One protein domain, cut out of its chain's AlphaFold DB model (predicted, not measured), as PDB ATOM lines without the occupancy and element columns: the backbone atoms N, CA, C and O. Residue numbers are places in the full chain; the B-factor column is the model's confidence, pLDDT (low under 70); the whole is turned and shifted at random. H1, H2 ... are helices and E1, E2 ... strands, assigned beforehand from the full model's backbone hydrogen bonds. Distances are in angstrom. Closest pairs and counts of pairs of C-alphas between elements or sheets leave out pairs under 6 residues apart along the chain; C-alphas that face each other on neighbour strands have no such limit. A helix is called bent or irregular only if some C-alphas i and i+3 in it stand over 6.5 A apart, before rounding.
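This is residues 340 to 453, 474 to 559 and 606 to 621 of the 841 residues of an uncharacterized protein of Parachlamydiaceae bacterium (UniProt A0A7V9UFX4). A twisted sheet of four parallel strands is the core, with helices over both of its faces: three layers, with H2, H3 and H9 on one face and H4 and the two arms of the bent helix H6 on the other. H8 packs on H4 and H6b, outside the layer that they make, while H1 crosses H9. The printed part has 216 residues with nine named helices and four named strands, in the order H1 E1 H2 E2 H3 E3 H4 H5 H6 H7 H8 E4 H9; the sheet's order is E3 E2 E1 E4, and the class is mixed, helices and strands. The whole is compact, with a radius of gyration of the C-alphas of 16.7 A, yet elongated in outline, spanning 60 by 38 by 32 A.

H1 holds residues 342 to 350, with C-alpha 342 at (-11.135, -57.269, 49.068). E1, residues 351 to 357, measures 19.4 A from first to last C-alpha. H2 holds residues 366 to 384 and measures 26.8 A. E2 holds residues 397 to 401, with C-alpha 397 at (-7.625, -42.646, 34.510). H3, residues 405 to 422, measures 25.6 A and has a kink of 27 degrees near residue 414; it is neither bent nor irregular, but only just: C-alphas 410 and 413 are 6.3 A apart. E3 holds residues 426 to 430, H4 residues 431 to 441 and H5 residues 444 to 447. H6, residues 477 to 496, was assigned as one helix by its hydrogen bonds but is bent, C-alphas 486 and 489 being 6.5 A apart; its arms are H6a, residues 477 to 486, and H6b, residues 489 to 496. H7 holds residues 502 to 507, H8 residues 510 to 520 and E4 residues 530 to 535. H9, residues 542 to 554, measures 18.8 A and ends with C-alpha 554 at (1.052, -57.001, 48.864).

The sheet is twisted, its C-alphas lying up to 4.4 A off the best plane. E1 and E4 have N 354 and O 532 within hydrogen-bond range at 3.0 A; E2 and E1 have N 398 and O 353 at 2.8 A; E3 and E2 have N 399 and O 427 at 2.8 A. E1, H2, E2 and E2, H3, E3 are strand-helix-strand units, two parallel neighbour strands with a helix between, each with a right-handed crossover. H3 lies over E3 at a height over the sheet of 9.3 A, and H2, on the same face, over E1 and E4 at 13.1 A. On the opposite face, H6a lies over E1 at 8.6 A, with Ala 354 and Ala 484 their closest C-alphas, 5.5 A apart. H4 stands up from the sheet and touches H8, about perpendicular at 90 degrees, with Lys 440 and Lys 510 the closest C-alphas at 5.4 A. H6b also touches H8, and H7 only just touches H4, with 3 pairs of C-alphas within 8 A. H5 touches H6a, the C-alphas of Ile 447 and Gly 479 being closest at 4.2 A. H1 only grazes the sheet and touches H9, the C-alphas of Gly 347 and Ala 549 being closest at 4.2 A. Every O i to N i+4 pair is within hydrogen-bond range in H1, H2, H4, H6a, H6b, H7, H8 and H9; H3 has 11 of 14, and H5 is too short for such a pair.

The two C-alphas farthest apart, those of Asn 386 and Glu 453, are 60.8 A apart. Residues 454 to 473 are not printed, with 14.4 A between C-alphas 453 and 474, nor are residues 560 to 605, with 8.1 A between C-alphas 559 and 606. The link from H2 to E2, 12 residues, is long. Residues 606 to 621 hold no named element, but residues 607 to 608 are paired antiparallel with residues 531 to 532 of E4. The mean pLDDT of the printed part is 72.5, and 93 residues are under 70, among them residues 381 to 392, 535 to 559 and 606 to 621.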
ATOM      1  N   GLN A 340     -10.825 -63.459  49.842       56.44
ATOM      2  CA  GLN A 340     -11.955 -62.599  49.501       56.44
ATOM      3  C   GLN A 340     -11.477 -61.525  48.503       56.44
ATOM      4  O   GLN A 340     -10.362 -61.057  48.675       56.44
ATOM      5  N   PRO A 341     -12.274 -61.063  47.528       64.94
ATOM      6  CA  PRO A 341     -11.883 -60.051  46.523       64.94
ATOM      7  C   PRO A 341     -11.317 -58.734  47.075       64.94
ATOM      8  O   PRO A 341     -10.794 -57.907  46.338       64.94
ATOM      9  N   SER A 342     -11.458 -58.512  48.380       69.56
ATOM     10  CA  SER A 342     -11.135 -57.269  49.068       69.56
ATOM     11  C   SER A 342      -9.677 -56.794  48.911       69.56
ATOM     12  O   SER A 342      -9.518 -55.627  48.563       69.56
ATOM     13  N   PRO A 343      -8.611 -57.609  49.094       67.06
ATOM     14  CA  PRO A 343      -7.225 -57.166  48.894       67.06
ATOM     15  C   PRO A 343      -6.957 -56.740  47.454       67.06
ATOM     16  O   PRO A 343      -6.279 -55.753  47.203       67.06
ATOM     17  N   TYR A 344      -7.561 -57.441  46.501       70.50
ATOM     18  CA  TYR A 344      -7.433 -57.123  45.092       70.50
ATOM     19  C   TYR A 344      -8.115 -55.792  44.735       70.50
ATOM     20  O   TYR A 344      -7.539 -54.949  44.050       70.50
ATOM     21  N   ILE A 345      -9.328 -55.573  45.254       77.44
ATOM     22  CA  ILE A 345     -10.048 -54.303  45.106       77.44
ATOM     23  C   ILE A 345      -9.255 -53.160  45.752       77.44
ATOM     24  O   ILE A 345      -9.111 -52.117  45.124       77.44
ATOM     25  N   ARG A 346      -8.690 -53.356  46.953       77.88
ATOM     26  CA  ARG A 346      -7.818 -52.359  47.600       77.88
ATOM     27  C   ARG A 346      -6.586 -52.047  46.758       77.88
ATOM     28  O   ARG A 346      -6.290 -50.879  46.530       77.88
ATOM     29  N   GLY A 347      -5.931 -53.080  46.236       76.38
ATOM     30  CA  GLY A 347      -4.802 -52.955  45.325       76.38
ATOM     31  C   GLY A 347      -5.137 -52.104  44.105       76.38
ATOM     32  O   GLY A 347      -4.496 -51.089  43.860       76.38
ATOM     33  N   LEU A 348      -6.219 -52.423  43.397       79.25
ATOM     34  CA  LEU A 348      -6.704 -51.596  42.289       79.25
ATOM     35  C   LEU A 348      -7.065 -50.160  42.696       79.25
ATOM     36  O   LEU A 348      -6.837 -49.231  41.928       79.25
ATOM     37  N   GLN A 349      -7.657 -49.966  43.875       84.56
ATOM     38  CA  GLN A 349      -8.007 -48.642  44.400       84.56
ATOM     39  C   GLN A 349      -6.779 -47.812  44.786       84.56
ATOM     40  O   GLN A 349      -6.870 -46.587  44.849       84.56
ATOM     41  N   SER A 350      -5.636 -48.458  45.015       78.25
ATOM     42  CA  SER A 350      -4.349 -47.789  45.205       78.25
ATOM     43  C   SER A 350      -3.657 -47.437  43.879       78.25
ATOM     44  O   SER A 350      -2.784 -46.571  43.865       78.25
ATOM     45  N   LEU A 351      -4.072 -48.036  42.752       83.06
ATOM     46  CA  LEU A 351      -3.530 -47.728  41.427       83.06
ATOM     47  C   LEU A 351      -4.088 -46.414  40.864       83.06
ATOM     48  O   LEU A 351      -5.286 -46.128  40.909       83.06
ATOM     49  N   VAL A 352      -3.204 -45.637  40.250       86.44
ATOM     50  CA  VAL A 352      -3.475 -44.415  39.498       86.44
ATOM     51  C   VAL A 352      -2.923 -44.607  38.095       86.44
ATOM     52  O   VAL A 352      -1.716 -44.563  37.867       86.44
ATOM     53  N   PHE A 353      -3.815 -44.817  37.138       89.25
ATOM     54  CA  PHE A 353      -3.463 -44.943  35.729       89.25
ATOM     55  C   PHE A 353      -3.241 -43.548  35.148       89.25
ATOM     56  O   PHE A 353      -4.160 -42.730  35.153       89.25
ATOM     57  N   ALA A 354      -2.037 -43.260  34.661       88.88
ATOM     58  CA  ALA A 354      -1.687 -41.937  34.153       88.88
ATOM     59  C   ALA A 354      -1.052 -42.033  32.766       88.88
ATOM     60  O   ALA A 354      -0.021 -42.671  32.610       88.88
ATOM     61  N   LEU A 355      -1.624 -41.366  31.767       87.12
ATOM     62  CA  LEU A 355      -1.135 -41.362  30.391       87.12
ATOM     63  C   LEU A 355      -0.730 -39.951  29.974       87.12
ATOM     64  O   LEU A 355      -1.503 -39.003  30.099       87.12
ATOM     65  N   SER A 356       0.466 -39.813  29.415       81.38
ATOM     66  CA  SER A 356       0.910 -38.572  28.782       81.38
ATOM     67  C   SER A 356       0.917 -38.739  27.269       81.38
ATOM     68  O   SER A 356       1.563 -39.650  26.751       81.38
ATOM     69  N   THR A 357       0.236 -37.853  26.545       75.69
ATOM     70  CA  THR A 357       0.113 -37.954  25.084       75.69
ATOM     71  C   THR A 357       0.677 -36.719  24.395       75.69
ATOM     72  O   THR A 357       0.607 -35.611  24.923       75.69
ATOM     73  N   ARG A 358       1.205 -36.886  23.175       66.88
ATOM     74  CA  ARG A 358       1.630 -35.760  22.324       66.88
ATOM     75  C   ARG A 358       0.490 -35.241  21.430       66.88
ATOM     76  O   ARG A 358       0.747 -34.719  20.348       66.88
ATOM     77  N   GLY A 359      -0.763 -35.431  21.843       66.19
ATOM     78  CA  GLY A 359      -1.919 -35.066  21.029       66.19
ATOM     79  C   GLY A 359      -2.270 -36.044  19.914       66.19
ATOM     80  O   GLY A 359      -2.861 -35.627  18.918       66.19
ATOM     81  N   ASN A 360      -1.917 -37.330  20.051       69.50
ATOM     82  CA  ASN A 360      -2.484 -38.340  19.153       69.50
ATOM     83  C   ASN A 360      -3.969 -38.541  19.486       69.50
ATOM     84  O   ASN A 360      -4.454 -38.137  20.550       69.50
ATOM     85  N   LYS A 361      -4.690 -39.189  18.575       79.50
ATOM     86  CA  LYS A 361      -6.073 -39.565  18.836       79.50
ATOM     87  C   LYS A 361      -6.106 -40.693  19.865       79.50
ATOM     88  O   LYS A 361      -5.319 -41.632  19.776       79.50
ATOM     89  N   LEU A 362      -6.972 -40.564  20.866       82.25
ATOM     90  CA  LEU A 362      -6.995 -41.486  22.008       82.25
ATOM     91  C   LEU A 362      -7.544 -42.879  21.663       82.25
ATOM     92  O   LEU A 362      -7.189 -43.842  22.333       82.25
ATOM     93  N   ASP A 363      -8.367 -42.992  20.621       76.56
ATOM     94  CA  ASP A 363      -8.918 -44.253  20.099       76.56
ATOM     95  C   ASP A 363      -7.861 -45.132  19.416       76.56
ATOM     96  O   ASP A 363      -8.016 -46.347  19.333       76.56
ATOM     97  N   GLU A 364      -6.768 -44.526  18.957       74.81
ATOM     98  CA  GLU A 364      -5.647 -45.211  18.313       74.81
ATOM     99  C   GLU A 364      -4.521 -45.561  19.308       74.81
ATOM    100  O   GLU A 364      -3.497 -46.101  18.896       74.81
ATOM    101  N   MET A 365      -4.670 -45.262  20.610       78.44
ATOM    102  CA  MET A 365      -3.630 -45.513  21.619       78.44
ATOM    103  C   MET A 365      -3.752 -46.915  22.231       78.44
ATOM    104  O   MET A 365      -4.658 -47.146  23.042       78.44
ATOM    105  N   PRO A 366      -2.805 -47.839  21.961       70.69
ATOM    106  CA  PRO A 366      -2.884 -49.211  22.459       70.69
ATOM    107  C   PRO A 366      -2.923 -49.292  23.986       70.69
ATOM    108  O   PRO A 366      -3.588 -50.165  24.540       70.69
ATOM    109  N   TRP A 367      -2.258 -48.368  24.685       81.75
ATOM    110  CA  TRP A 367      -2.201 -48.376  26.148       81.75
ATOM    111  C   TRP A 367      -3.556 -48.119  26.776       81.75
ATOM    112  O   TRP A 367      -3.994 -48.891  27.620       81.75
ATOM    113  N   LEU A 368      -4.238 -47.058  26.341       87.00
ATOM    114  CA  LEU A 368      -5.521 -46.675  26.920       87.00
ATOM    115  C   LEU A 368      -6.550 -47.781  26.698       87.00
ATOM    116  O   LEU A 368      -7.217 -48.199  27.642       87.00
ATOM    117  N   GLN A 369      -6.614 -48.293  25.470       83.12
ATOM    118  CA  GLN A 369      -7.530 -49.360  25.096       83.12
ATOM    119  C   GLN A 369      -7.287 -50.628  25.924       83.12
ATOM    120  O   GLN A 369      -8.214 -51.180  26.512       83.12
ATOM    121  N   SER A 370      -6.030 -51.046  26.035       72.19
ATOM    122  CA  SER A 370      -5.665 -52.276  26.738       72.19
ATOM    123  C   SER A 370      -5.773 -52.180  28.267       72.19
ATOM    124  O   SER A 370      -6.140 -53.159  28.912       72.19
ATOM    125  N   VAL A 371      -5.550 -51.001  28.863       83.12
ATOM    126  CA  VAL A 371      -5.840 -50.747  30.289       83.12
ATOM    127  C   VAL A 371      -7.332 -50.829  30.562       83.12
ATOM    128  O   VAL A 371      -7.735 -51.499  31.508       83.12
ATOM    129  N   LEU A 372      -8.153 -50.168  29.741       88.00
ATOM    130  CA  LEU A 372      -9.606 -50.184  29.895       88.00
ATOM    131  C   LEU A 372     -10.159 -51.609  29.775       88.00
ATOM    132  O   LEU A 372     -10.915 -52.039  30.640       88.00
ATOM    133  N   GLU A 373      -9.717 -52.365  28.768       81.69
ATOM    134  CA  GLU A 373     -10.066 -53.781  28.595       81.69
ATOM    135  C   GLU A 373      -9.566 -54.653  29.750       81.69
ATOM    136  O   GLU A 373     -10.275 -55.550  30.203       81.69
ATOM    137  N   GLY A 374      -8.359 -54.387  30.256       75.81
ATOM    138  CA  GLY A 374      -7.812 -55.079  31.413       75.81
ATOM    139  C   GLY A 374      -8.639 -54.842  32.675       75.81
ATOM    140  O   GLY A 374      -9.006 -55.801  33.346       75.81
ATOM    141  N   ILE A 375      -8.994 -53.589  32.968       82.94
ATOM    142  CA  ILE A 375      -9.850 -53.230  34.108       82.94
ATOM    143  C   ILE A 375     -11.251 -53.834  33.962       82.94
ATOM    144  O   ILE A 375     -11.823 -54.299  34.945       82.94
ATOM    145  N   ASP A 376     -11.821 -53.820  32.762       82.62
ATOM    146  CA  ASP A 376     -13.149 -54.376  32.500       82.62
ATOM    147  C   ASP A 376     -13.174 -55.891  32.698       82.62
ATOM    148  O   ASP A 376     -13.987 -56.411  33.458       82.62
ATOM    149  N   CYS A 377     -12.178 -56.583  32.138       69.88
ATOM    150  CA  CYS A 377     -11.965 -58.003  32.376       69.88
ATOM    151  C   CYS A 377     -11.876 -58.273  33.879       69.88
ATOM    152  O   CYS A 377     -12.591 -59.112  34.415       69.88
ATOM    153  N   VAL A 378     -11.069 -57.499  34.594       72.00
ATOM    154  CA  VAL A 378     -10.953 -57.600  36.043       72.00
ATOM    155  C   VAL A 378     -12.300 -57.442  36.763       72.00
ATOM    156  O   VAL A 378     -12.618 -58.244  37.641       72.00
ATOM    157  N   LYS A 379     -13.103 -56.437  36.398       74.75
ATOM    158  CA  LYS A 379     -14.431 -56.199  36.984       74.75
ATOM    159  C   LYS A 379     -15.369 -57.383  36.765       74.75
ATOM    160  O   LYS A 379     -15.950 -57.858  37.741       74.75
ATOM    161  N   GLU A 380     -15.478 -57.875  35.528       71.75
ATOM    162  CA  GLU A 380     -16.313 -59.038  35.184       71.75
ATOM    163  C   GLU A 380     -15.968 -60.246  36.067       71.75
ATOM    164  O   GLU A 380     -16.849 -60.956  36.555       71.75
ATOM    165  N   HIS A 381     -14.679 -60.452  36.333       64.81
ATOM    166  CA  HIS A 381     -14.200 -61.570  37.142       64.81
ATOM    167  C   HIS A 381     -14.523 -61.431  38.625       64.81
ATOM    168  O   HIS A 381     -14.888 -62.417  39.264       64.81
ATOM    169  N   LEU A 382     -14.407 -60.224  39.183       67.38
ATOM    170  CA  LEU A 382     -14.756 -59.978  40.584       67.38
ATOM    171  C   LEU A 382     -16.269 -60.079  40.823       67.38
ATOM    172  O   LEU A 382     -16.679 -60.465  41.914       67.38
ATOM    173  N   GLN A 383     -17.082 -59.759  39.810       66.25
ATOM    174  CA  GLN A 383     -18.546 -59.843  39.851       66.25
ATOM    175  C   GLN A 383     -19.085 -61.264  39.603       66.25
ATOM    176  O   GLN A 383     -20.188 -61.580  40.038       66.25
ATOM    177  N   GLY A 384     -18.325 -62.126  38.915       58.06
ATOM    178  CA  GLY A 384     -18.706 -63.519  38.643       58.06
ATOM    179  C   GLY A 384     -18.582 -64.472  39.842       58.06
ATOM    180  O   GLY A 384     -19.202 -65.535  39.845       58.06
ATOM    181  N   GLY A 385     -17.809 -64.112  40.872       53.28
ATOM    182  CA  GLY A 385     -17.869 -64.769  42.182       53.28
ATOM    183  C   GLY A 385     -19.039 -64.208  42.993       53.28
ATOM    184  O   GLY A 385     -19.357 -63.042  42.827       53.28
ATOM    185  N   ASN A 386     -19.671 -64.993  43.876       48.06
ATOM    186  CA  ASN A 386     -20.794 -64.601  44.762       48.06
ATOM    187  C   ASN A 386     -20.442 -63.484  45.779       48.06
ATOM    188  O   ASN A 386     -20.597 -63.630  46.992       48.06
ATOM    189  N   VAL A 387     -19.920 -62.367  45.302       52.38
ATOM    190  CA  VAL A 387     -19.379 -61.264  46.070       52.38
ATOM    191  C   VAL A 387     -20.430 -60.181  45.974       52.38
ATOM    192  O   VAL A 387     -20.616 -59.569  44.926       52.38
ATOM    193  N   GLN A 388     -21.163 -59.993  47.069       48.50
ATOM    194  CA  GLN A 388     -22.108 -58.892  47.183       48.50
ATOM    195  C   GLN A 388     -21.422 -57.578  46.795       48.50
ATOM    196  O   GLN A 388     -20.282 -57.337  47.190       48.50
ATOM    197  N   GLU A 389     -22.150 -56.783  46.013       48.84
ATOM    198  CA  GLU A 389     -21.808 -55.515  45.361       48.84
ATOM    199  C   GLU A 389     -21.198 -54.463  46.310       48.84
ATOM    200  O   GLU A 389     -21.782 -53.412  46.572       48.84
ATOM    201  N   ALA A 390     -20.002 -54.696  46.852       48.62
ATOM    202  CA  ALA A 390     -19.238 -53.612  47.445       48.62
ATOM    203  C   ALA A 390     -18.989 -52.579  46.329       48.62
ATOM    204  O   ALA A 390     -18.540 -52.970  45.246       48.62
ATOM    205  N   PRO A 391     -19.298 -51.286  46.540       56.50
ATOM    206  CA  PRO A 391     -19.200 -50.278  45.494       56.50
ATOM    207  C   PRO A 391     -17.755 -50.182  44.997       56.50
ATOM    208  O   PRO A 391     -16.864 -49.653  45.663       56.50
ATOM    209  N   PHE A 392     -17.529 -50.730  43.807       67.00
ATOM    210  CA  PHE A 392     -16.241 -50.758  43.139       67.00
ATOM    211  C   PHE A 392     -15.979 -49.387  42.507       67.00
ATOM    212  O   PHE A 392     -16.380 -49.116  41.375       67.00
ATOM    213  N   LYS A 393     -15.344 -48.490  43.267       80.19
ATOM    214  CA  LYS A 393     -14.949 -47.156  42.797       80.19
ATOM    215  C   LYS A 393     -13.435 -47.109  42.602       80.19
ATOM    216  O   LYS A 393     -12.700 -47.129  43.586       80.19
ATOM    217  N   LEU A 394     -12.988 -47.073  41.346       86.44
ATOM    218  CA  LEU A 394     -11.581 -46.886  40.970       86.44
ATOM    219  C   LEU A 394     -11.217 -45.403  40.907       86.44
ATOM    220  O   LEU A 394     -12.090 -44.569  40.669       86.44
ATOM    221  N   ASN A 395      -9.928 -45.092  41.064       89.56
ATOM    222  CA  ASN A 395      -9.407 -43.765  40.735       89.56
ATOM    223  C   ASN A 395      -9.619 -43.466  39.240       89.56
ATOM    224  O   ASN A 395      -9.619 -44.396  38.427       89.56
ATOM    225  N   PRO A 396      -9.776 -42.186  38.859       92.81
ATOM    226  CA  PRO A 396      -9.891 -41.825  37.457       92.81
ATOM    227  C   PRO A 396      -8.609 -42.178  36.697       92.81
ATOM    228  O   PRO A 396      -7.502 -41.998  37.212       92.81
ATOM    229  N   ILE A 397      -8.754 -42.616  35.444       94.00
ATOM    230  CA  ILE A 397      -7.625 -42.646  34.510       94.00
ATOM    231  C   ILE A 397      -7.293 -41.196  34.162       94.00
ATOM    232  O   ILE A 397      -8.144 -40.460  33.667       94.00
ATOM    233  N   VAL A 398      -6.062 -40.771  34.426       94.62
ATOM    234  CA  VAL A 398      -5.623 -39.389  34.227       94.62
ATOM    235  C   VAL A 398      -4.869 -39.275  32.910       94.62
ATOM    236  O   VAL A 398      -3.865 -39.950  32.706       94.62
ATOM    237  N   ILE A 399      -5.317 -38.399  32.016       93.25
ATOM    238  CA  ILE A 399      -4.680 -38.174  30.717       93.25
ATOM    239  C   ILE A 399      -4.185 -36.733  30.642       93.25
ATOM    240  O   ILE A 399      -4.977 -35.793  30.681       93.25
ATOM    241  N   PHE A 400      -2.873 -36.561  30.491       90.19
ATOM    242  CA  PHE A 400      -2.229 -35.277  30.228       90.19
ATOM    243  C   PHE A 400      -1.993 -35.143  28.726       90.19
ATOM    244  O   PHE A 400      -1.053 -35.728  28.180       90.19
ATOM    245  N   ASP A 401      -2.868 -34.398  28.058       87.69
ATOM    246  CA  ASP A 401      -2.887 -34.286  26.604       87.69
ATOM    247  C   ASP A 401      -2.236 -32.982  26.128       87.69
ATOM    248  O   ASP A 401      -2.686 -31.871  26.437       87.69
ATOM    249  N   GLN A 402      -1.170 -33.145  25.343       80.44
ATOM    250  CA  GLN A 402      -0.409 -32.049  24.755       80.44
ATOM    251  C   GLN A 402      -0.918 -31.597  23.382       80.44
ATOM    252  O   GLN A 402      -0.271 -30.761  22.745       80.44
ATOM    253  N   ALA A 403      -2.043 -32.132  22.896       79.75
ATOM    254  CA  ALA A 403      -2.657 -31.681  21.651       79.75
ATOM    255  C   ALA A 403      -2.988 -30.185  21.680       79.75
ATOM    256  O   ALA A 403      -3.305 -29.595  22.719       79.75
ATOM    257  N   LYS A 404      -3.028 -29.570  20.491       79.50
ATOM    258  CA  LYS A 404      -3.604 -28.230  20.375       79.50
ATOM    259  C   LYS A 404      -5.104 -28.321  20.629       79.50
ATOM    260  O   LYS A 404      -5.731 -29.359  20.434       79.50
ATOM    261  N   LEU A 405      -5.712 -27.193  20.989       80.69
ATOM    262  CA  LEU A 405      -7.120 -27.124  21.402       80.69
ATOM    263  C   LEU A 405      -8.095 -27.814  20.430       80.69
ATOM    264  O   LEU A 405      -9.097 -28.376  20.863       80.69
ATOM    265  N   LYS A 406      -7.825 -27.764  19.119       80.62
ATOM    266  CA  LYS A 406      -8.670 -28.413  18.109       80.62
ATOM    267  C   LYS A 406      -8.562 -29.938  18.155       80.62
ATOM    268  O   LYS A 406      -9.589 -30.590  18.024       80.62
ATOM    269  N   GLU A 407      -7.360 -30.495  18.303       79.31
ATOM    270  CA  GLU A 407      -7.169 -31.943  18.449       79.31
ATOM    271  C   GLU A 407      -7.652 -32.428  19.820       79.31
ATOM    272  O   GLU A 407      -8.393 -33.403  19.879       79.31
ATOM    273  N   PHE A 408      -7.359 -31.683  20.888       86.81
ATOM    274  CA  PHE A 408      -7.830 -31.969  22.246       86.81
ATOM    275  C   PHE A 408      -9.357 -32.134  22.281       86.81
ATOM    276  O   PHE A 408      -9.867 -33.159  22.713       86.81
ATOM    277  N   LYS A 409     -10.098 -31.182  21.696       87.44
ATOM    278  CA  LYS A 409     -11.569 -31.241  21.624       87.44
ATOM    279  C   LYS A 409     -12.119 -32.410  20.806       87.44
ATOM    280  O   LYS A 409     -13.271 -32.786  20.994       87.44
ATOM    281  N   LYS A 410     -11.349 -32.957  19.858       85.81
ATOM    282  CA  LYS A 410     -11.773 -34.157  19.117       85.81
ATOM    283  C   LYS A 410     -11.721 -35.399  20.002       85.81
ATOM    284  O   LYS A 410     -12.544 -36.285  19.826       85.81
ATOM    285  N   ASN A 411     -10.795 -35.433  20.956       89.06
ATOM    286  CA  ASN A 411     -10.674 -36.530  21.905       89.06
ATOM    287  C   ASN A 411     -11.829 -36.540  22.932       89.06
ATOM    288  O   ASN A 411     -12.168 -37.609  23.429       89.06
ATOM    289  N   ASP A 412     -12.516 -35.414  23.182       88.81
ATOM    290  CA  ASP A 412     -13.642 -35.328  24.136       88.81
ATOM    291  C   ASP A 412     -14.803 -36.298  23.833       88.81
ATOM    292  O   ASP A 412     -15.508 -36.733  24.747       88.81
ATOM    293  N   SER A 413     -15.083 -36.595  22.555       87.81
ATOM    294  CA  SER A 413     -16.117 -37.578  22.193       87.81
ATOM    295  C   SER A 413     -15.647 -39.002  22.464       87.81
ATOM    296  O   SER A 413     -16.398 -39.783  23.037       87.81
ATOM    297  N   THR A 414     -14.392 -39.303  22.122       89.81
ATOM    298  CA  THR A 414     -13.760 -40.601  22.374       89.81
ATOM    299  C   THR A 414     -13.685 -40.895  23.870       89.81
ATOM    300  O   THR A 414     -14.026 -41.990  24.297       89.81
ATOM    301  N   ILE A 415     -13.317 -39.907  24.690       91.50
ATOM    302  CA  ILE A 415     -13.299 -40.048  26.150       91.50
ATOM    303  C   ILE A 415     -14.678 -40.385  26.700       91.50
ATOM    304  O   ILE A 415     -14.797 -41.294  27.517       91.50
ATOM    305  N   ARG A 416     -15.723 -39.688  26.240       91.31
ATOM    306  CA  ARG A 416     -17.101 -39.968  26.666       91.31
ATOM    307  C   ARG A 416     -17.541 -41.374  26.274       91.31
ATOM    308  O   ARG A 416     -18.120 -42.069  27.101       91.31
ATOM    309  N   GLU A 417     -17.230 -41.798  25.053       91.69
ATOM    310  CA  GLU A 417     -17.530 -43.148  24.573       91.69
ATOM    311  C   GLU A 417     -16.804 -44.222  25.395       91.69
ATOM    312  O   GLU A 417     -17.445 -45.152  25.880       91.69
ATOM    313  N   LEU A 418     -15.494 -44.076  25.614       90.62
ATOM    314  CA  LEU A 418     -14.694 -45.020  26.400       90.62
ATOM    315  C   LEU A 418     -15.151 -45.062  27.865       90.62
ATOM    316  O   LEU A 418     -15.341 -46.142  28.423       90.62
ATOM    317  N   SER A 419     -15.378 -43.899  28.474       90.44
ATOM    318  CA  SER A 419     -15.845 -43.794  29.858       90.44
ATOM    319  C   SER A 419     -17.206 -44.467  30.046       90.44
ATOM    320  O   SER A 419     -17.382 -45.246  30.985       90.44
ATOM    321  N   GLN A 420     -18.138 -44.253  29.109       90.75
ATOM    322  CA  GLN A 420     -19.450 -44.896  29.122       90.75
ATOM    323  C   GLN A 420     -19.351 -46.405  28.871       90.75
ATOM    324  O   GLN A 420     -19.997 -47.180  29.575       90.75
ATOM    325  N   LYS A 421     -18.546 -46.828  27.889       88.81
ATOM    326  CA  LYS A 421     -18.388 -48.237  27.503       88.81
ATOM    327  C   LYS A 421     -17.848 -49.089  28.649       88.81
ATOM    328  O   LYS A 421     -18.377 -50.166  28.888       88.81
ATOM    329  N   TYR A 422     -16.820 -48.608  29.346       85.94
ATOM    330  CA  TYR A 422     -16.126 -49.372  30.390       85.94
ATOM    331  C   TYR A 422     -16.571 -49.014  31.819       85.94
ATOM    332  O   TYR A 422     -16.085 -49.598  32.794       85.94
ATOM    333  N   ASN A 423     -17.486 -48.047  31.965       88.25
ATOM    334  CA  ASN A 423     -17.925 -47.495  33.248       88.25
ATOM    335  C   ASN A 423     -16.724 -47.105  34.139       88.25
ATOM    336  O   ASN A 423     -16.558 -47.595  35.264       88.25
ATOM    337  N   ILE A 424     -15.807 -46.315  33.572       88.19
ATOM    338  CA  ILE A 424     -14.573 -45.840  34.216       88.19
ATOM    339  C   ILE A 424     -14.496 -44.328  34.036       88.19
ATOM    340  O   ILE A 424     -14.696 -43.812  32.938       88.19
ATOM    341  N   GLU A 425     -14.179 -43.620  35.114       92.19
ATOM    342  CA  GLU A 425     -13.944 -42.182  35.068       92.19
ATOM    343  C   GLU A 425     -12.605 -41.896  34.370       92.19
ATOM    344  O   GLU A 425     -11.573 -42.468  34.730       92.19
ATOM    345  N   ILE A 426     -12.605 -41.005  33.376       94.06
ATOM    346  CA  ILE A 426     -11.388 -40.585  32.672       94.06
ATOM    347  C   ILE A 426     -11.270 -39.065  32.766       94.06
ATOM    348  O   ILE A 426     -12.103 -38.330  32.240       94.06
ATOM    349  N   TRP A 427     -10.225 -38.580  33.436       95.50
ATOM    350  CA  TRP A 427      -9.942 -37.153  33.570       95.50
ATOM    351  C   TRP A 427      -8.919 -36.740  32.521       95.50
ATOM    352  O   TRP A 427      -7.737 -37.059  32.619       95.50
ATOM    353  N   HIS A 428      -9.391 -36.020  31.505       94.56
ATOM    354  CA  HIS A 428      -8.609 -35.584  30.351       94.56
ATOM    355  C   HIS A 428      -8.259 -34.098  30.475       94.56
ATOM    356  O   HIS A 428      -9.123 -33.224  30.422       94.56
ATOM    357  N   LEU A 429      -6.978 -33.808  30.706       93.75
ATOM    358  CA  LEU A 429      -6.467 -32.468  30.968       93.75
ATOM    359  C   LEU A 429      -5.717 -31.934  29.752       93.75
ATOM    360  O   LEU A 429      -4.770 -32.551  29.266       93.75
ATOM    361  N   SER A 430      -6.080 -30.729  29.320       91.44
ATOM    362  CA  SER A 430      -5.292 -29.966  28.348       91.44
ATOM    363  C   SER A 430      -4.009 -29.412  28.975       91.44
ATOM    364  O   SER A 430      -3.915 -29.248  30.201       91.44
ATOM    365  N   ASN A 431      -3.056 -28.993  28.137       85.94
ATOM    366  CA  ASN A 431      -1.867 -28.258  28.590       85.94
ATOM    367  C   ASN A 431      -2.218 -27.082  29.514       85.94
ATOM    368  O   ASN A 431      -1.653 -26.945  30.598       85.94
ATOM    369  N   LYS A 432      -3.212 -26.266  29.142       88.75
ATOM    370  CA  LYS A 432      -3.625 -25.092  29.924       88.75
ATOM    371  C   LYS A 432      -4.129 -25.466  31.322       88.75
ATOM    372  O   LYS A 432      -3.776 -24.805  32.296       88.75
ATOM    373  N   GLN A 433      -4.954 -26.506  31.426       93.19
ATOM    374  CA  GLN A 433      -5.493 -26.971  32.711       93.19
ATOM    375  C   GLN A 433      -4.396 -27.586  33.583       93.19
ATOM    376  O   GLN A 433      -4.325 -27.308  34.779       93.19
ATOM    377  N   THR A 434      -3.499 -28.356  32.971       91.44
ATOM    378  CA  THR A 434      -2.346 -28.954  33.652       91.44
ATOM    379  C   THR A 434      -1.447 -27.875  34.259       91.44
ATOM    380  O   THR A 434      -1.123 -27.919  35.445       91.44
ATOM    381  N   LEU A 435      -1.130 -26.836  33.485       86.81
ATOM    382  CA  LEU A 435      -0.335 -25.699  33.947       86.81
ATOM    383  C   LEU A 435      -1.048 -24.860  35.006       86.81
ATOM    384  O   LEU A 435      -0.415 -24.383  35.944       86.81
ATOM    385  N   GLN A 436      -2.371 -24.714  34.911       91.69
ATOM    386  CA  GLN A 436      -3.159 -24.053  35.947       91.69
ATOM    387  C   GLN A 436      -3.026 -24.768  37.303       91.69
ATOM    388  O   GLN A 436      -2.875 -24.099  38.328       91.69
ATOM    389  N   LEU A 437      -3.065 -26.105  37.322       92.25
ATOM    390  CA  LEU A 437      -2.847 -26.895  38.540       92.25
ATOM    391  C   LEU A 437      -1.402 -26.766  39.034       92.25
ATOM    392  O   LEU A 437      -1.182 -26.450  40.205       92.25
ATOM    393  N   ALA A 438      -0.429 -26.924  38.134       85.25
ATOM    394  CA  ALA A 438       0.993 -26.803  38.446       85.25
ATOM    395  C   ALA A 438       1.339 -25.441  39.073       85.25
ATOM    396  O   ALA A 438       2.012 -25.374  40.102       85.25
ATOM    397  N   LYS A 439       0.808 -24.350  38.508       84.69
ATOM    398  CA  LYS A 439       1.009 -22.983  38.996       84.69
ATOM    399  C   LYS A 439       0.406 -22.754  40.377       84.69
ATOM    400  O   LYS A 439       1.026 -22.110  41.220       84.69
ATOM    401  N   LYS A 440      -0.787 -23.298  40.648       86.12
ATOM    402  CA  LYS A 440      -1.384 -23.234  41.994       86.12
ATOM    403  C   LYS A 440      -0.496 -23.922  43.030       86.12
ATOM    404  O   LYS A 440      -0.374 -23.415  44.142       86.12
ATOM    405  N   LEU A 441       0.119 -25.040  42.656       77.81
ATOM    406  CA  LEU A 441       0.999 -25.828  43.517       77.81
ATOM    407  C   LEU A 441       2.431 -25.277  43.616       77.81
ATOM    408  O   LEU A 441       3.154 -25.683  44.520       77.81
ATOM    409  N   GLY A 442       2.824 -24.344  42.744       67.00
ATOM    410  CA  GLY A 442       4.192 -23.818  42.687       67.00
ATOM    411  C   GLY A 442       5.192 -24.769  42.023       67.00
ATOM    412  O   GLY A 442       6.383 -24.649  42.262       67.00
ATOM    413  N   ILE A 443       4.722 -25.710  41.199       67.00
ATOM    414  CA  ILE A 443       5.557 -26.717  40.514       67.00
ATOM    415  C   ILE A 443       5.579 -26.520  38.988       67.00
ATOM    416  O   ILE A 443       5.943 -27.417  38.235       67.00
ATOM    417  N   GLU A 444       5.149 -25.344  38.512       71.44
ATOM    418  CA  GLU A 444       5.084 -25.002  37.082       71.44
ATOM    419  C   GLU A 444       6.441 -25.156  36.393       71.44
ATOM    420  O   GLU A 444       6.494 -25.711  35.302       71.44
ATOM    421  N   THR A 445       7.532 -24.757  37.049       59.28
ATOM    422  CA  THR A 445       8.905 -24.863  36.527       59.28
ATOM    423  C   THR A 445       9.395 -26.304  36.394       59.28
ATOM    424  O   THR A 445      10.320 -26.567  35.637       59.28
ATOM    425  N   TRP A 446       8.780 -27.250  37.108       54.69
ATOM    426  CA  TRP A 446       9.105 -28.677  37.006       54.69
ATOM    427  C   TRP A 446       8.364 -29.349  35.852       54.69
ATOM    428  O   TRP A 446       8.737 -30.434  35.415       54.69
ATOM    429  N   ILE A 447       7.302 -28.711  35.366       65.38
ATOM    430  CA  ILE A 447       6.477 -29.209  34.272       65.38
ATOM    431  C   ILE A 447       6.853 -28.484  32.979       65.38
ATOM    432  O   ILE A 447       7.146 -29.136  31.982       65.38
ATOM    433  N   GLN A 448       6.900 -27.153  32.968       65.12
ATOM    434  CA  GLN A 448       7.222 -26.375  31.775       65.12
ATOM    435  C   GLN A 448       8.676 -26.546  31.348       65.12
ATOM    436  O   GLN A 448       9.608 -26.336  32.115       65.12
ATOM    437  N   TYR A 449       8.849 -26.841  30.062       52.06
ATOM    438  CA  TYR A 449      10.112 -26.647  29.373       52.06
ATOM    439  C   TYR A 449      10.086 -25.231  28.797       52.06
ATOM    440  O   TYR A 449       9.265 -24.969  27.923       52.06
ATOM    441  N   SER A 450      10.930 -24.318  29.282       46.56
ATOM    442  CA  SER A 450      11.095 -22.987  28.681       46.56
ATOM    443  C   SER A 450      12.078 -23.088  27.515       46.56
ATOM    444  O   SER A 450      13.287 -23.115  27.746       46.56
ATOM    445  N   PRO A 451      11.627 -23.095  26.245       41.31
ATOM    446  CA  PRO A 451      12.547 -23.169  25.111       41.31
ATOM    447  C   PRO A 451      13.377 -21.876  24.973       41.31
ATOM    448  O   PRO A 451      14.391 -21.858  24.282       41.31
ATOM    449  N   GLY A 452      12.943 -20.788  25.626       40.12
ATOM    450  CA  GLY A 452      13.462 -19.432  25.446       40.12
ATOM    451  C   GLY A 452      14.677 -19.034  26.287       40.12
ATOM    452  O   GLY A 452      15.271 -18.003  25.993       40.12
ATOM    453  N   GLU A 453      15.095 -19.811  27.291       39.81
ATOM    454  CA  GLU A 453      16.316 -19.482  28.057       39.81
ATOM    455  C   GLU A 453      17.578 -20.163  27.502       39.81
ATOM    456  O   GLU A 453      18.693 -19.709  27.753       39.81
ATOM    457  N   ASN A 474       3.976 -25.259  26.161       57.00
ATOM    458  CA  ASN A 474       4.067 -26.701  26.018       57.00
ATOM    459  C   ASN A 474       5.121 -27.209  26.995       57.00
ATOM    460  O   ASN A 474       6.285 -26.817  26.940       57.00
ATOM    461  N   PHE A 475       4.725 -28.108  27.886       58.78
ATOM    462  CA  PHE A 475       5.689 -28.906  28.624       58.78
ATOM    463  C   PHE A 475       6.140 -30.062  27.724       58.78
ATOM    464  O   PHE A 475       5.305 -30.785  27.189       58.78
ATOM    465  N   GLY A 476       7.449 -30.202  27.482       54.75
ATOM    466  CA  GLY A 476       8.007 -31.289  26.664       54.75
ATOM    467  C   GLY A 476       7.699 -32.681  27.241       54.75
ATOM    468  O   GLY A 476       7.038 -32.811  28.269       54.75
ATOM    469  N   TYR A 477       8.191 -33.751  26.611       55.19
ATOM    470  CA  TYR A 477       7.887 -35.127  27.041       55.19
ATOM    471  C   TYR A 477       8.262 -35.408  28.514       55.19
ATOM    472  O   TYR A 477       7.469 -36.002  29.243       55.19
ATOM    473  N   GLY A 478       9.410 -34.901  28.985       55.91
ATOM    474  CA  GLY A 478       9.804 -34.995  30.399       55.91
ATOM    475  C   GLY A 478       8.843 -34.262  31.343       55.91
ATOM    476  O   GLY A 478       8.451 -34.797  32.376       55.91
ATOM    477  N   GLY A 479       8.359 -33.084  30.939       62.56
ATOM    478  CA  GLY A 479       7.329 -32.354  31.678       62.56
ATOM    479  C   GLY A 479       5.997 -33.106  31.747       62.56
ATOM    480  O   GLY A 479       5.325 -33.074  32.770       62.56
ATOM    481  N   ALA A 480       5.646 -33.853  30.697       69.56
ATOM    482  CA  ALA A 480       4.450 -34.695  30.657       69.56
ATOM    483  C   ALA A 480       4.497 -35.819  31.695       69.56
ATOM    484  O   ALA A 480       3.524 -36.042  32.416       69.56
ATOM    485  N   ARG A 481       5.646 -36.496  31.802       68.00
ATOM    486  CA  ARG A 481       5.874 -37.522  32.825       68.00
ATOM    487  C   ARG A 481       5.869 -36.921  34.227       68.00
ATOM    488  O   ARG A 481       5.248 -37.493  35.116       68.00
ATOM    489  N   ASN A 482       6.446 -35.732  34.414       64.94
ATOM    490  CA  ASN A 482       6.348 -35.004  35.681       64.94
ATOM    491  C   ASN A 482       4.892 -34.674  36.039       64.94
ATOM    492  O   ASN A 482       4.522 -34.763  37.206       64.94
ATOM    493  N   CYS A 483       4.028 -34.380  35.063       79.25
ATOM    494  CA  CYS A 483       2.593 -34.271  35.326       79.25
ATOM    495  C   CYS A 483       2.015 -35.595  35.843       79.25
ATOM    496  O   CYS A 483       1.320 -35.594  36.856       79.25
ATOM    497  N   ALA A 484       2.334 -36.724  35.210       80.19
ATOM    498  CA  ALA A 484       1.867 -38.029  35.671       80.19
ATOM    499  C   ALA A 484       2.362 -38.372  37.084       80.19
ATOM    500  O   ALA A 484       1.569 -38.797  37.916       80.19
ATOM    501  N   LEU A 485       3.633 -38.117  37.391       70.88
ATOM    502  CA  LEU A 485       4.222 -38.439  38.693       70.88
ATOM    503  C   LEU A 485       3.776 -37.496  39.814       70.88
ATOM    504  O   LEU A 485       3.585 -37.930  40.946       70.88
ATOM    505  N   LEU A 486       3.612 -36.205  39.515       72.69
ATOM    506  CA  LEU A 486       3.348 -35.184  40.529       72.69
ATOM    507  C   LEU A 486       1.858 -34.860  40.659       72.69
ATOM    508  O   LEU A 486       1.362 -34.641  41.765       72.69
ATOM    509  N   LEU A 487       1.133 -34.801  39.540       86.88
ATOM    510  CA  LEU A 487      -0.263 -34.368  39.512       86.88
ATOM    511  C   LEU A 487      -1.255 -35.533  39.533       86.88
ATOM    512  O   LEU A 487      -2.322 -35.353  40.114       86.88
ATOM    513  N   ALA A 488      -0.947 -36.702  38.956       89.75
ATOM    514  CA  ALA A 488      -1.903 -37.818  38.953       89.75
ATOM    515  C   ALA A 488      -2.239 -38.346  40.366       89.75
ATOM    516  O   ALA A 488      -3.424 -38.535  40.640       89.75
ATOM    517  N   PRO A 489      -1.280 -38.498  41.305       82.38
ATOM    518  CA  PRO A 489      -1.598 -38.887  42.683       82.38
ATOM    519  C   PRO A 489      -2.430 -37.832  43.414       82.38
ATOM    520  O   PRO A 489      -3.384 -38.163  44.107       82.38
ATOM    521  N   MET A 490      -2.133 -36.545  43.206       90.06
ATOM    522  CA  MET A 490      -2.936 -35.442  43.746       90.06
ATOM    523  C   MET A 490      -4.368 -35.463  43.195       90.06
ATOM    524  O   MET A 490      -5.326 -35.230  43.936       90.06
ATOM    525  N   ILE A 491      -4.528 -35.769  41.907       94.31
ATOM    526  CA  ILE A 491      -5.827 -35.947  41.253       94.31
ATOM    527  C   ILE A 491      -6.590 -37.123  41.879       94.31
ATOM    528  O   ILE A 491      -7.740 -36.950  42.286       94.31
ATOM    529  N   ALA A 492      -5.944 -38.281  42.025       90.62
ATOM    530  CA  ALA A 492      -6.538 -39.460  42.650       90.62
ATOM    531  C   ALA A 492      -6.929 -39.198  44.113       90.62
ATOM    532  O   ALA A 492      -8.068 -39.447  44.501       90.62
ATOM    533  N   GLY A 493      -6.049 -38.587  44.908       89.69
ATOM    534  CA  GLY A 493      -6.349 -38.202  46.288       89.69
ATOM    535  C   GLY A 493      -7.475 -37.169  46.398       89.69
ATOM    536  O   GLY A 493      -8.294 -37.227  47.317       89.69
ATOM    537  N   SER A 494      -7.591 -36.249  45.432       92.69
ATOM    538  CA  SER A 494      -8.729 -35.319  45.359       92.69
ATOM    539  C   SER A 494     -10.039 -36.069  45.133       92.69
ATOM    540  O   SER A 494     -11.029 -35.811  45.818       92.69
ATOM    541  N   PHE A 495     -10.033 -37.029  44.210       92.56
ATOM    542  CA  PHE A 495     -11.186 -37.870  43.912       92.56
ATOM    543  C   PHE A 495     -11.613 -38.731  45.110       92.56
ATOM    544  O   PHE A 495     -12.805 -38.827  45.423       92.56
ATOM    545  N   GLN A 496     -10.647 -39.288  45.845       87.94
ATOM    546  CA  GLN A 496     -10.887 -40.026  47.089       87.94
ATOM    547  C   GLN A 496     -11.471 -39.134  48.197       87.94
ATOM    548  O   GLN A 496     -12.307 -39.587  48.976       87.94
ATOM    549  N   LYS A 497     -11.122 -37.840  48.217       90.69
ATOM    550  CA  LYS A 497     -11.700 -36.823  49.118       90.69
ATOM    551  C   LYS A 497     -13.058 -36.272  48.653       90.69
ATOM    552  O   LYS A 497     -13.548 -35.296  49.220       90.69
ATOM    553  N   GLY A 498     -13.683 -36.899  47.655       92.44
ATOM    554  CA  GLY A 498     -15.043 -36.591  47.209       92.44
ATOM    555  C   GLY A 498     -15.140 -35.555  46.090       92.44
ATOM    556  O   GLY A 498     -16.255 -35.211  45.710       92.44
ATOM    557  N   ILE A 499     -14.014 -35.090  45.535       94.31
ATOM    558  CA  ILE A 499     -14.026 -34.223  44.349       94.31
ATOM    559  C   ILE A 499     -14.483 -35.042  43.145       94.31
ATOM    560  O   ILE A 499     -13.846 -36.021  42.761       94.31
ATOM    561  N   SER A 500     -15.611 -34.649  42.568       90.69
ATOM    562  CA  SER A 500     -16.360 -35.481  41.622       90.69
ATOM    563  C   SER A 500     -16.073 -35.171  40.154       90.69
ATOM    564  O   SER A 500     -16.397 -35.989  39.301       90.69
ATOM    565  N   SER A 501     -15.455 -34.025  39.848       92.81
ATOM    566  CA  SER A 501     -15.144 -33.638  38.469       92.81
ATOM    567  C   SER A 501     -13.846 -32.837  38.341       92.81
ATOM    568  O   SER A 501     -13.369 -32.200  39.290       92.81
ATOM    569  N   LEU A 502     -13.297 -32.809  37.123       92.31
ATOM    570  CA  LEU A 502     -12.131 -31.994  36.789       92.31
ATOM    571  C   LEU A 502     -12.409 -30.488  36.972       92.31
ATOM    572  O   LEU A 502     -11.538 -29.749  37.431       92.31
ATOM    573  N   GLU A 503     -13.614 -30.002  36.661       94.62
ATOM    574  CA  GLU A 503     -13.991 -28.599  36.883       94.62
ATOM    575  C   GLU A 503     -13.988 -28.227  38.365       94.62
ATOM    576  O   GLU A 503     -13.595 -27.111  38.716       94.62
ATOM    577  N   GLU A 504     -14.434 -29.138  39.230       96.56
ATOM    578  CA  GLU A 504     -14.407 -28.950  40.678       96.56
ATOM    579  C   GLU A 504     -12.959 -28.897  41.186       96.56
ATOM    580  O   GLU A 504     -12.586 -27.946  41.883       96.56
ATOM    581  N   LEU A 505     -12.108 -29.830  40.739       96.12
ATOM    582  CA  LEU A 505     -10.673 -29.834  41.034       96.12
ATOM    583  C   LEU A 505     -10.009 -28.507  40.630       96.12
ATOM    584  O   LEU A 505      -9.305 -27.873  41.423       96.12
ATOM    585  N   LEU A 506     -10.265 -28.038  39.406       95.75
ATOM    586  CA  LEU A 506      -9.700 -26.793  38.880       95.75
ATOM    587  C   LEU A 506     -10.183 -25.546  39.638       95.75
ATOM    588  O   LEU A 506      -9.507 -24.514  39.583       95.75
ATOM    589  N   LYS A 507     -11.300 -25.618  40.372       96.44
ATOM    590  CA  LYS A 507     -11.823 -24.535  41.224       96.44
ATOM    591  C   LYS A 507     -11.279 -24.564  42.654       96.44
ATOM    592  O   LYS A 507     -11.409 -23.552  43.344       96.44
ATOM    593  N   LEU A 508     -10.626 -25.644  43.095       95.81
ATOM    594  CA  LEU A 508     -10.034 -25.705  44.434       95.81
ATOM    595  C   LEU A 508      -9.040 -24.558  44.664       95.81
ATOM    596  O   LEU A 508      -8.268 -24.169  43.776       95.81
ATOM    597  N   ASN A 509      -9.066 -24.000  45.875       95.25
ATOM    598  CA  ASN A 509      -8.113 -22.972  46.276       95.25
ATOM    599  C   ASN A 509      -6.714 -23.578  46.503       95.25
ATOM    600  O   ASN A 509      -6.572 -24.780  46.729       95.25
ATOM    601  N   LYS A 510      -5.680 -22.727  46.452       91.75
ATOM    602  CA  LYS A 510      -4.272 -23.140  46.580       91.75
ATOM    603  C   LYS A 510      -4.011 -23.960  47.846       91.75
ATOM    604  O   LYS A 510      -3.323 -24.968  47.764       91.75
ATOM    605  N   LYS A 511      -4.584 -23.553  48.986       91.44
ATOM    606  CA  LYS A 511      -4.391 -24.226  50.277       91.44
ATOM    607  C   LYS A 511      -4.888 -25.674  50.231       91.44
ATOM    608  O   LYS A 511      -4.089 -26.580  50.399       91.44
ATOM    609  N   LYS A 512      -6.165 -25.889  49.892       93.81
ATOM    610  CA  LYS A 512      -6.752 -27.237  49.799       93.81
ATOM    611  C   LYS A 512      -6.009 -28.117  48.794       93.81
ATOM    612  O   LYS A 512      -5.744 -29.274  49.082       93.81
ATOM    613  N   LEU A 513      -5.667 -27.569  47.627       88.94
ATOM    614  CA  LEU A 513      -4.948 -28.316  46.596       88.94
ATOM    615  C   LEU A 513      -3.547 -28.735  47.074       88.94
ATOM    616  O   LEU A 513      -3.132 -29.863  46.822       88.94
ATOM    617  N   LYS A 514      -2.841 -27.850  47.792       81.88
ATOM    618  CA  LYS A 514      -1.524 -28.141  48.371       81.88
ATOM    619  C   LYS A 514      -1.605 -29.191  49.475       81.88
ATOM    620  O   LYS A 514      -0.776 -30.089  49.477       81.88
ATOM    621  N   ASP A 515      -2.612 -29.120  50.342       83.00
ATOM    622  CA  ASP A 515      -2.828 -30.119  51.397       83.00
ATOM    623  C   ASP A 515      -3.052 -31.518  50.787       83.00
ATOM    624  O   ASP A 515      -2.487 -32.508  51.242       83.00
ATOM    625  N   ILE A 516      -3.831 -31.618  49.700       85.94
ATOM    626  CA  ILE A 516      -4.042 -32.893  48.992       85.94
ATOM    627  C   ILE A 516      -2.756 -33.382  48.324       85.94
ATOM    628  O   ILE A 516      -2.435 -34.564  48.424       85.94
ATOM    629  N   TYR A 517      -2.031 -32.488  47.649       80.88
ATOM    630  CA  TYR A 517      -0.754 -32.801  47.009       80.88
ATOM    631  C   TYR A 517       0.278 -33.321  48.017       80.88
ATOM    632  O   TYR A 517       0.930 -34.331  47.775       80.88
ATOM    633  N   ASP A 518       0.398 -32.671  49.170       69.12
ATOM    634  CA  ASP A 518       1.335 -33.071  50.216       69.12
ATOM    635  C   ASP A 518       1.028 -34.469  50.763       69.12
ATOM    636  O   ASP A 518       1.943 -35.261  50.977       69.12
ATOM    637  N   ASN A 519      -0.250 -34.796  50.936       69.94
ATOM    638  CA  ASN A 519      -0.642 -36.104  51.451       69.94
ATOM    639  C   ASN A 519      -0.496 -37.195  50.384       69.94
ATOM    640  O   ASN A 519       0.123 -38.220  50.638       69.94
ATOM    641  N   SER A 520      -1.019 -36.947  49.181       72.75
ATOM    642  CA  SER A 520      -1.217 -37.986  48.153       72.75
ATOM    643  C   SER A 520      -0.018 -38.146  47.216       72.75
ATOM    644  O   SER A 520       0.187 -39.218  46.656       72.75
ATOM    645  N   THR A 521       0.760 -37.080  47.004       66.62
ATOM    646  CA  THR A 521       1.950 -37.098  46.136       66.62
ATOM    647  C   THR A 521       3.236 -37.186  46.952       66.62
ATOM    648  O   THR A 521       4.147 -37.905  46.561       66.62
ATOM    649  N   LEU A 522       3.348 -36.457  48.071       62.09
ATOM    650  CA  LEU A 522       4.576 -36.453  48.884       62.09
ATOM    651  C   LEU A 522       4.568 -37.483  50.025       62.09
ATOM    652  O   LEU A 522       5.583 -37.611  50.709       62.09
ATOM    653  N   GLY A 523       3.462 -38.211  50.217       60.44
ATOM    654  CA  GLY A 523       3.359 -39.310  51.180       60.44
ATOM    655  C   GLY A 523       3.380 -38.863  52.643       60.44
ATOM    656  O   GLY A 523       3.998 -39.523  53.470       60.44
ATOM    657  N   LYS A 524       2.761 -37.719  52.982       55.53
ATOM    658  CA  LYS A 524       2.649 -37.266  54.386       55.53
ATOM    659  C   LYS A 524       1.611 -38.038  55.218       55.53
ATOM    660  O   LYS A 524       1.595 -37.881  56.436       55.53
ATOM    661  N   GLU A 525       0.746 -38.829  54.585       57.09
ATOM    662  CA  GLU A 525      -0.244 -39.712  55.225       57.09
ATOM    663  C   GLU A 525      -0.038 -41.159  54.736       57.09
ATOM    664  O   GLU A 525       0.519 -41.352  53.656       57.09
ATOM    665  N   ASP A 526      -0.519 -42.161  55.490       53.38
ATOM    666  CA  ASP A 526      -0.390 -43.614  55.220       53.38
ATOM    667  C   ASP A 526      -1.185 -44.110  53.979       53.38
ATOM    668  O   ASP A 526      -1.711 -45.224  53.958       53.38
ATOM    669  N   GLN A 527      -1.342 -43.282  52.941       59.19
ATOM    670  CA  GLN A 527      -1.960 -43.668  51.672       59.19
ATOM    671  C   GLN A 527      -0.899 -43.817  50.585       59.19
ATOM    672  O   GLN A 527      -0.483 -42.854  49.942       59.19
ATOM    673  N   ASP A 528      -0.511 -45.066  50.351       63.38
ATOM    674  CA  ASP A 528       0.396 -45.434  49.275       63.38
ATOM    675  C   ASP A 528      -0.360 -45.536  47.948       63.38
ATOM    676  O   ASP A 528      -1.013 -46.536  47.655       63.38
ATOM    677  N   LEU A 529      -0.273 -44.484  47.133       69.50
ATOM    678  CA  LEU A 529      -0.735 -44.524  45.748       69.50
ATOM    679  C   LEU A 529       0.373 -45.041  44.832       69.50
ATOM    680  O   LEU A 529       1.519 -44.586  44.871       69.50
ATOM    681  N   PHE A 530      -0.006 -45.949  43.946       68.62
ATOM    682  CA  PHE A 530       0.847 -46.501  42.912       68.62
ATOM    683  C   PHE A 530       0.462 -45.926  41.563       68.62
ATOM    684  O   PHE A 530      -0.697 -45.935  41.175       68.62
ATOM    685  N   ILE A 531       1.435 -45.442  40.816       70.94
ATOM    686  CA  ILE A 531       1.234 -44.856  39.501       70.94
ATOM    687  C   ILE A 531       1.535 -45.926  38.469       70.94
ATOM    688  O   ILE A 531       2.658 -46.424  38.384       70.94
ATOM    689  N   HIS A 532       0.532 -46.239  37.659       77.44
ATOM    690  CA  HIS A 532       0.703 -47.001  36.439       77.44
ATOM    691  C   HIS A 532       0.867 -46.036  35.270       77.44
ATOM    692  O   HIS A 532      -0.109 -45.523  34.718       77.44
ATOM    693  N   LEU A 533       2.120 -45.747  34.923       76.44
ATOM    694  CA  LEU A 533       2.435 -44.771  33.885       76.44
ATOM    695  C   LEU A 533       2.242 -45.364  32.485       76.44
ATOM    696  O   LEU A 533       2.745 -46.442  32.184       76.44
ATOM    697  N   GLY A 534       1.568 -44.640  31.603       71.56
ATOM    698  CA  GLY A 534       1.314 -45.044  30.232       71.56
ATOM    699  C   GLY A 534       2.157 -44.355  29.184       71.56
ATOM    700  O   GLY A 534       2.473 -43.170  29.285       71.56
ATOM    701  N   GLU A 535       2.472 -45.112  28.134       68.88
ATOM    702  CA  GLU A 535       2.988 -44.585  26.875       68.88
ATOM    703  C   GLU A 535       1.967 -44.817  25.766       68.88
ATOM    704  O   GLU A 535       1.359 -45.875  25.681       68.88
ATOM    705  N   ASP A 536       1.814 -43.829  24.894       66.38
ATOM    706  CA  ASP A 536       0.821 -43.770  23.820       66.38
ATOM    707  C   ASP A 536       0.896 -44.904  22.773       66.38
ATOM    708  O   ASP A 536      -0.032 -45.036  21.984       66.38
ATOM    709  N   ASP A 537       1.951 -45.725  22.761       58.81
ATOM    710  CA  ASP A 537       2.226 -46.781  21.769       58.81
ATOM    711  C   ASP A 537       2.508 -48.174  22.372       58.81
ATOM    712  O   ASP A 537       3.031 -49.069  21.697       58.81
ATOM    713  N   VAL A 538       2.164 -48.363  23.648       59.28
ATOM    714  CA  VAL A 538       2.411 -49.594  24.411       59.28
ATOM    715  C   VAL A 538       1.102 -50.303  24.714       59.28
ATOM    716  O   VAL A 538       0.244 -49.717  25.351       59.28
ATOM    717  N   ALA A 539       0.954 -51.579  24.367       58.06
ATOM    718  CA  ALA A 539      -0.183 -52.371  24.841       58.06
ATOM    719  C   ALA A 539       0.115 -53.021  26.207       58.06
ATOM    720  O   ALA A 539       1.257 -53.373  26.513       58.06
ATOM    721  N   ILE A 540      -0.917 -53.196  27.036       59.94
ATOM    722  CA  ILE A 540      -0.857 -53.873  28.335       59.94
ATOM    723  C   ILE A 540      -1.732 -55.115  28.309       59.94
ATOM    724  O   ILE A 540      -2.937 -55.032  28.121       59.94
ATOM    725  N   GLN A 541      -1.148 -56.274  28.587       54.16
ATOM    726  CA  GLN A 541      -1.940 -57.490  28.718       54.16
ATOM    727  C   GLN A 541      -2.836 -57.419  29.974       54.16
ATOM    728  O   GLN A 541      -2.343 -57.030  31.035       54.16
ATOM    729  N   PRO A 542      -4.119 -57.829  29.910       55.75
ATOM    730  CA  PRO A 542      -5.047 -57.786  31.048       55.75
ATOM    731  C   PRO A 542      -4.526 -58.432  32.342       55.75
ATOM    732  O   PRO A 542      -4.765 -57.923  33.434       55.75
ATOM    733  N   CYS A 543      -3.757 -59.519  32.233       51.31
ATOM    734  CA  CYS A 543      -3.136 -60.195  33.377       51.31
ATOM    735  C   CYS A 543      -2.148 -59.318  34.153       51.31
ATOM    736  O   CYS A 543      -1.940 -59.523  35.352       51.31
ATOM    737  N   ASN A 544      -1.569 -58.313  33.496       57.56
ATOM    738  CA  ASN A 544      -0.691 -57.363  34.153       57.56
ATOM    739  C   ASN A 544      -1.492 -56.444  35.073       57.56
ATOM    740  O   ASN A 544      -1.028 -56.196  36.169       57.56
ATOM    741  N   ILE A 545      -2.720 -56.046  34.715       67.94
ATOM    742  CA  ILE A 545      -3.577 -55.239  35.605       67.94
ATOM    743  C   ILE A 545      -3.914 -56.015  36.884       67.94
ATOM    744  O   ILE A 545      -3.865 -55.461  37.983       67.94
ATOM    745  N   PHE A 546      -4.176 -57.321  36.751       59.66
ATOM    746  CA  PHE A 546      -4.347 -58.211  37.901       59.66
ATOM    747  C   PHE A 546      -3.099 -58.297  38.778       59.66
ATOM    748  O   PHE A 546      -3.167 -58.218  40.006       59.66
ATOM    749  N   SER A 547      -1.948 -58.452  38.141       56.62
ATOM    750  CA  SER A 547      -0.670 -58.510  38.840       56.62
ATOM    751  C   SER A 547      -0.389 -57.191  39.563       56.62
ATOM    752  O   SER A 547      -0.085 -57.206  40.750       56.62
ATOM    753  N   ASP A 548      -0.569 -56.062  38.877       65.69
ATOM    754  CA  ASP A 548      -0.306 -54.711  39.370       65.69
ATOM    755  C   ASP A 548      -1.151 -54.406  40.612       65.69
ATOM    756  O   ASP A 548      -0.635 -53.876  41.593       65.69
ATOM    757  N   ALA A 549      -2.422 -54.814  40.622       69.38
ATOM    758  CA  ALA A 549      -3.287 -54.668  41.787       69.38
ATOM    759  C   ALA A 549      -2.811 -55.506  42.984       69.38
ATOM    760  O   ALA A 549      -2.710 -54.995  44.097       69.38
ATOM    761  N   LEU A 550      -2.482 -56.785  42.773       60.69
ATOM    762  CA  LEU A 550      -1.969 -57.637  43.853       60.69
ATOM    763  C   LEU A 550      -0.633 -57.135  44.393       60.69
ATOM    764  O   LEU A 550      -0.403 -57.221  45.600       60.69
ATOM    765  N   PHE A 551       0.232 -56.616  43.522       58.66
ATOM    766  CA  PHE A 551       1.510 -56.036  43.914       58.66
ATOM    767  C   PHE A 551       1.332 -54.748  44.699       58.66
ATOM    768  O   PHE A 551       1.955 -54.607  45.748       58.66
ATOM    769  N   ALA A 552       0.467 -53.848  44.237       64.12
ATOM    770  CA  ALA A 552       0.186 -52.605  44.937       64.12
ATOM    771  C   ALA A 552      -0.336 -52.861  46.365       64.12
ATOM    772  O   ALA A 552       0.047 -52.153  47.291       64.12
ATOM    773  N   GLU A 553      -1.119 -53.928  46.563       68.31
ATOM    774  CA  GLU A 553      -1.561 -54.348  47.898       68.31
ATOM    775  C   GLU A 553      -0.480 -55.081  48.709       68.31
ATOM    776  O   GLU A 553      -0.267 -54.805  49.885       68.31
ATOM    777  N   SER A 554       0.192 -56.068  48.112       54.19
ATOM    778  CA  SER A 554       1.052 -57.001  48.864       54.19
ATOM    779  C   SER A 554       2.472 -56.484  49.073       54.19
ATOM    780  O   SER A 554       3.198 -56.987  49.926       54.19
ATOM    781  N   CYS A 555       2.901 -55.547  48.235       48.94
ATOM    782  CA  CYS A 555       4.260 -55.030  48.173       48.94
ATOM    783  C   CYS A 555       4.226 -53.503  48.178       48.94
ATOM    784  O   CYS A 555       4.898 -52.856  47.368       48.94
ATOM    785  N   ASN A 556       3.434 -52.948  49.100       53.22
ATOM    786  CA  ASN A 556       3.250 -51.516  49.240       53.22
ATOM    787  C   ASN A 556       4.596 -50.781  49.350       53.22
ATOM    788  O   ASN A 556       4.679 -49.677  48.867       53.22
ATOM    789  N   ASP A 557       5.684 -51.367  49.848       42.75
ATOM    790  CA  ASP A 557       6.978 -50.672  49.983       42.75
ATOM    791  C   ASP A 557       7.922 -50.750  48.757       42.75
ATOM    792  O   ASP A 557       9.039 -50.225  48.802       42.75
ATOM    793  N   MET A 558       7.522 -51.397  47.654       40.38
ATOM    794  CA  MET A 558       8.429 -51.752  46.545       40.38
ATOM    795  C   MET A 558       8.113 -51.058  45.207       40.38
ATOM    796  O   MET A 558       7.016 -50.561  44.971       40.38
ATOM    797  N   TYR A 559       9.109 -51.022  44.312       40.28
ATOM    798  CA  TYR A 559       8.992 -50.507  42.940       40.28
ATOM    799  C   TYR A 559       9.097 -51.663  41.954       40.28
ATOM    800  O   TYR A 559       9.994 -52.495  42.096       40.28
ATOM    801  N   MET A 606       5.980 -48.576  34.071       47.53
ATOM    802  CA  MET A 606       6.424 -48.742  35.440       47.53
ATOM    803  C   MET A 606       5.217 -48.667  36.373       47.53
ATOM    804  O   MET A 606       4.354 -47.798  36.206       47.53
ATOM    805  N   LEU A 607       5.193 -49.571  37.350       41.78
ATOM    806  CA  LEU A 607       4.363 -49.449  38.534       41.78
ATOM    807  C   LEU A 607       5.246 -48.815  39.612       41.78
ATOM    808  O   LEU A 607       6.160 -49.449  40.145       41.78
ATOM    809  N   THR A 608       5.039 -47.527  39.867       46.62
ATOM    810  CA  THR A 608       5.917 -46.734  40.736       46.62
ATOM    811  C   THR A 608       5.109 -45.925  41.730       46.62
ATOM    812  O   THR A 608       4.103 -45.331  41.364       46.62
ATOM    813  N   LYS A 609       5.568 -45.807  42.977       44.72
ATOM    814  CA  LYS A 609       5.088 -44.731  43.855       44.72
ATOM    815  C   LYS A 609       5.507 -43.363  43.301       44.72
ATOM    816  O   LYS A 609       6.502 -43.302  42.562       44.72
ATOM    817  N   PRO A 610       4.808 -42.268  43.649       39.97
ATOM    818  CA  PRO A 610       5.288 -40.928  43.349       39.97
ATOM    819  C   PRO A 610       6.689 -40.736  43.935       39.97
ATOM    820  O   PRO A 610       6.884 -40.700  45.147       39.97
ATOM    821  N   LYS A 611       7.682 -40.634  43.053       41.25
ATOM    822  CA  LYS A 611       9.037 -40.202  43.386       41.25
ATOM    823  C   LYS A 611       9.283 -38.839  42.772       41.25
ATOM    824  O   LYS A 611       8.806 -38.527  41.683       41.25
ATOM    825  N   PHE A 612      10.052 -38.037  43.493       34.50
ATOM    826  CA  PHE A 612      10.537 -36.755  43.020       34.50
ATOM    827  C   PHE A 612      11.507 -36.971  41.848       34.50
ATOM    828  O   PHE A 612      12.605 -37.491  42.040       34.50
ATOM    829  N   CYS A 613      11.108 -36.580  40.638       34.81
ATOM    830  CA  CYS A 613      12.030 -36.437  39.515       34.81
ATOM    831  C   CYS A 613      12.623 -35.030  39.573       34.81
ATOM    832  O   CYS A 613      11.911 -34.047  39.359       34.81
ATOM    833  N   LEU A 614      13.921 -34.925  39.879       31.11
ATOM    834  CA  LEU A 614      14.637 -33.659  39.744       31.11
ATOM    835  C   LEU A 614      14.484 -33.182  38.291       31.11
ATOM    836  O   LEU A 614      14.775 -33.957  37.375       31.11
ATOM    837  N   PRO A 615      14.059 -31.930  38.046       31.75
ATOM    838  CA  PRO A 615      14.127 -31.344  36.720       31.75
ATOM    839  C   PRO A 615      15.607 -31.141  36.375       31.75
ATOM    840  O   PRO A 615      16.174 -30.067  36.543       31.75
ATOM    841  N   SER A 616      16.261 -32.198  35.898       31.86
ATOM    842  CA  SER A 616      17.433 -32.034  35.054       31.86
ATOM    843  C   SER A 616      16.970 -31.243  33.823       31.86
ATOM    844  O   SER A 616      15.864 -31.512  33.340       31.86
ATOM    845  N   PRO A 617      17.752 -30.294  33.283       28.92
ATOM    846  CA  PRO A 617      17.370 -29.448  32.146       28.92
ATOM    847  C   PRO A 617      17.001 -30.203  30.858       28.92
ATOM    848  O   PRO A 617      16.729 -29.573  29.840       28.92
ATOM    849  N   MET A 618      16.956 -31.539  30.891       31.39
ATOM    850  CA  MET A 618      16.505 -32.405  29.805       31.39
ATOM    851  C   MET A 618      15.524 -33.519  30.217       31.39
ATOM    852  O   MET A 618      15.236 -34.388  29.403       31.39
ATOM    853  N   GLY A 619      14.972 -33.514  31.437       30.34
ATOM    854  CA  GLY A 619      14.020 -34.552  31.860       30.34
ATOM    855  C   GLY A 619      14.629 -35.957  31.964       30.34
ATOM    856  O   GLY A 619      13.952 -36.935  31.655       30.34
ATOM    857  N   ASN A 620      15.898 -36.060  32.374       27.83
ATOM    858  CA  ASN A 620      16.533 -37.345  32.662       27.83
ATOM    859  C   ASN A 620      15.912 -37.986  33.916       27.83
ATOM    860  O   ASN A 620      15.970 -37.418  35.006       27.83
ATOM    861  N   GLU A 621      15.374 -39.192  33.750       31.16
ATOM    862  CA  GLU A 621      15.281 -40.205  34.810       31.16
ATOM    863  C   GLU A 621      16.719 -40.640  35.193       31.16
ATOM    864  O   GLU A 621      17.657 -40.368  34.454       31.16
TER     865      GLU A 621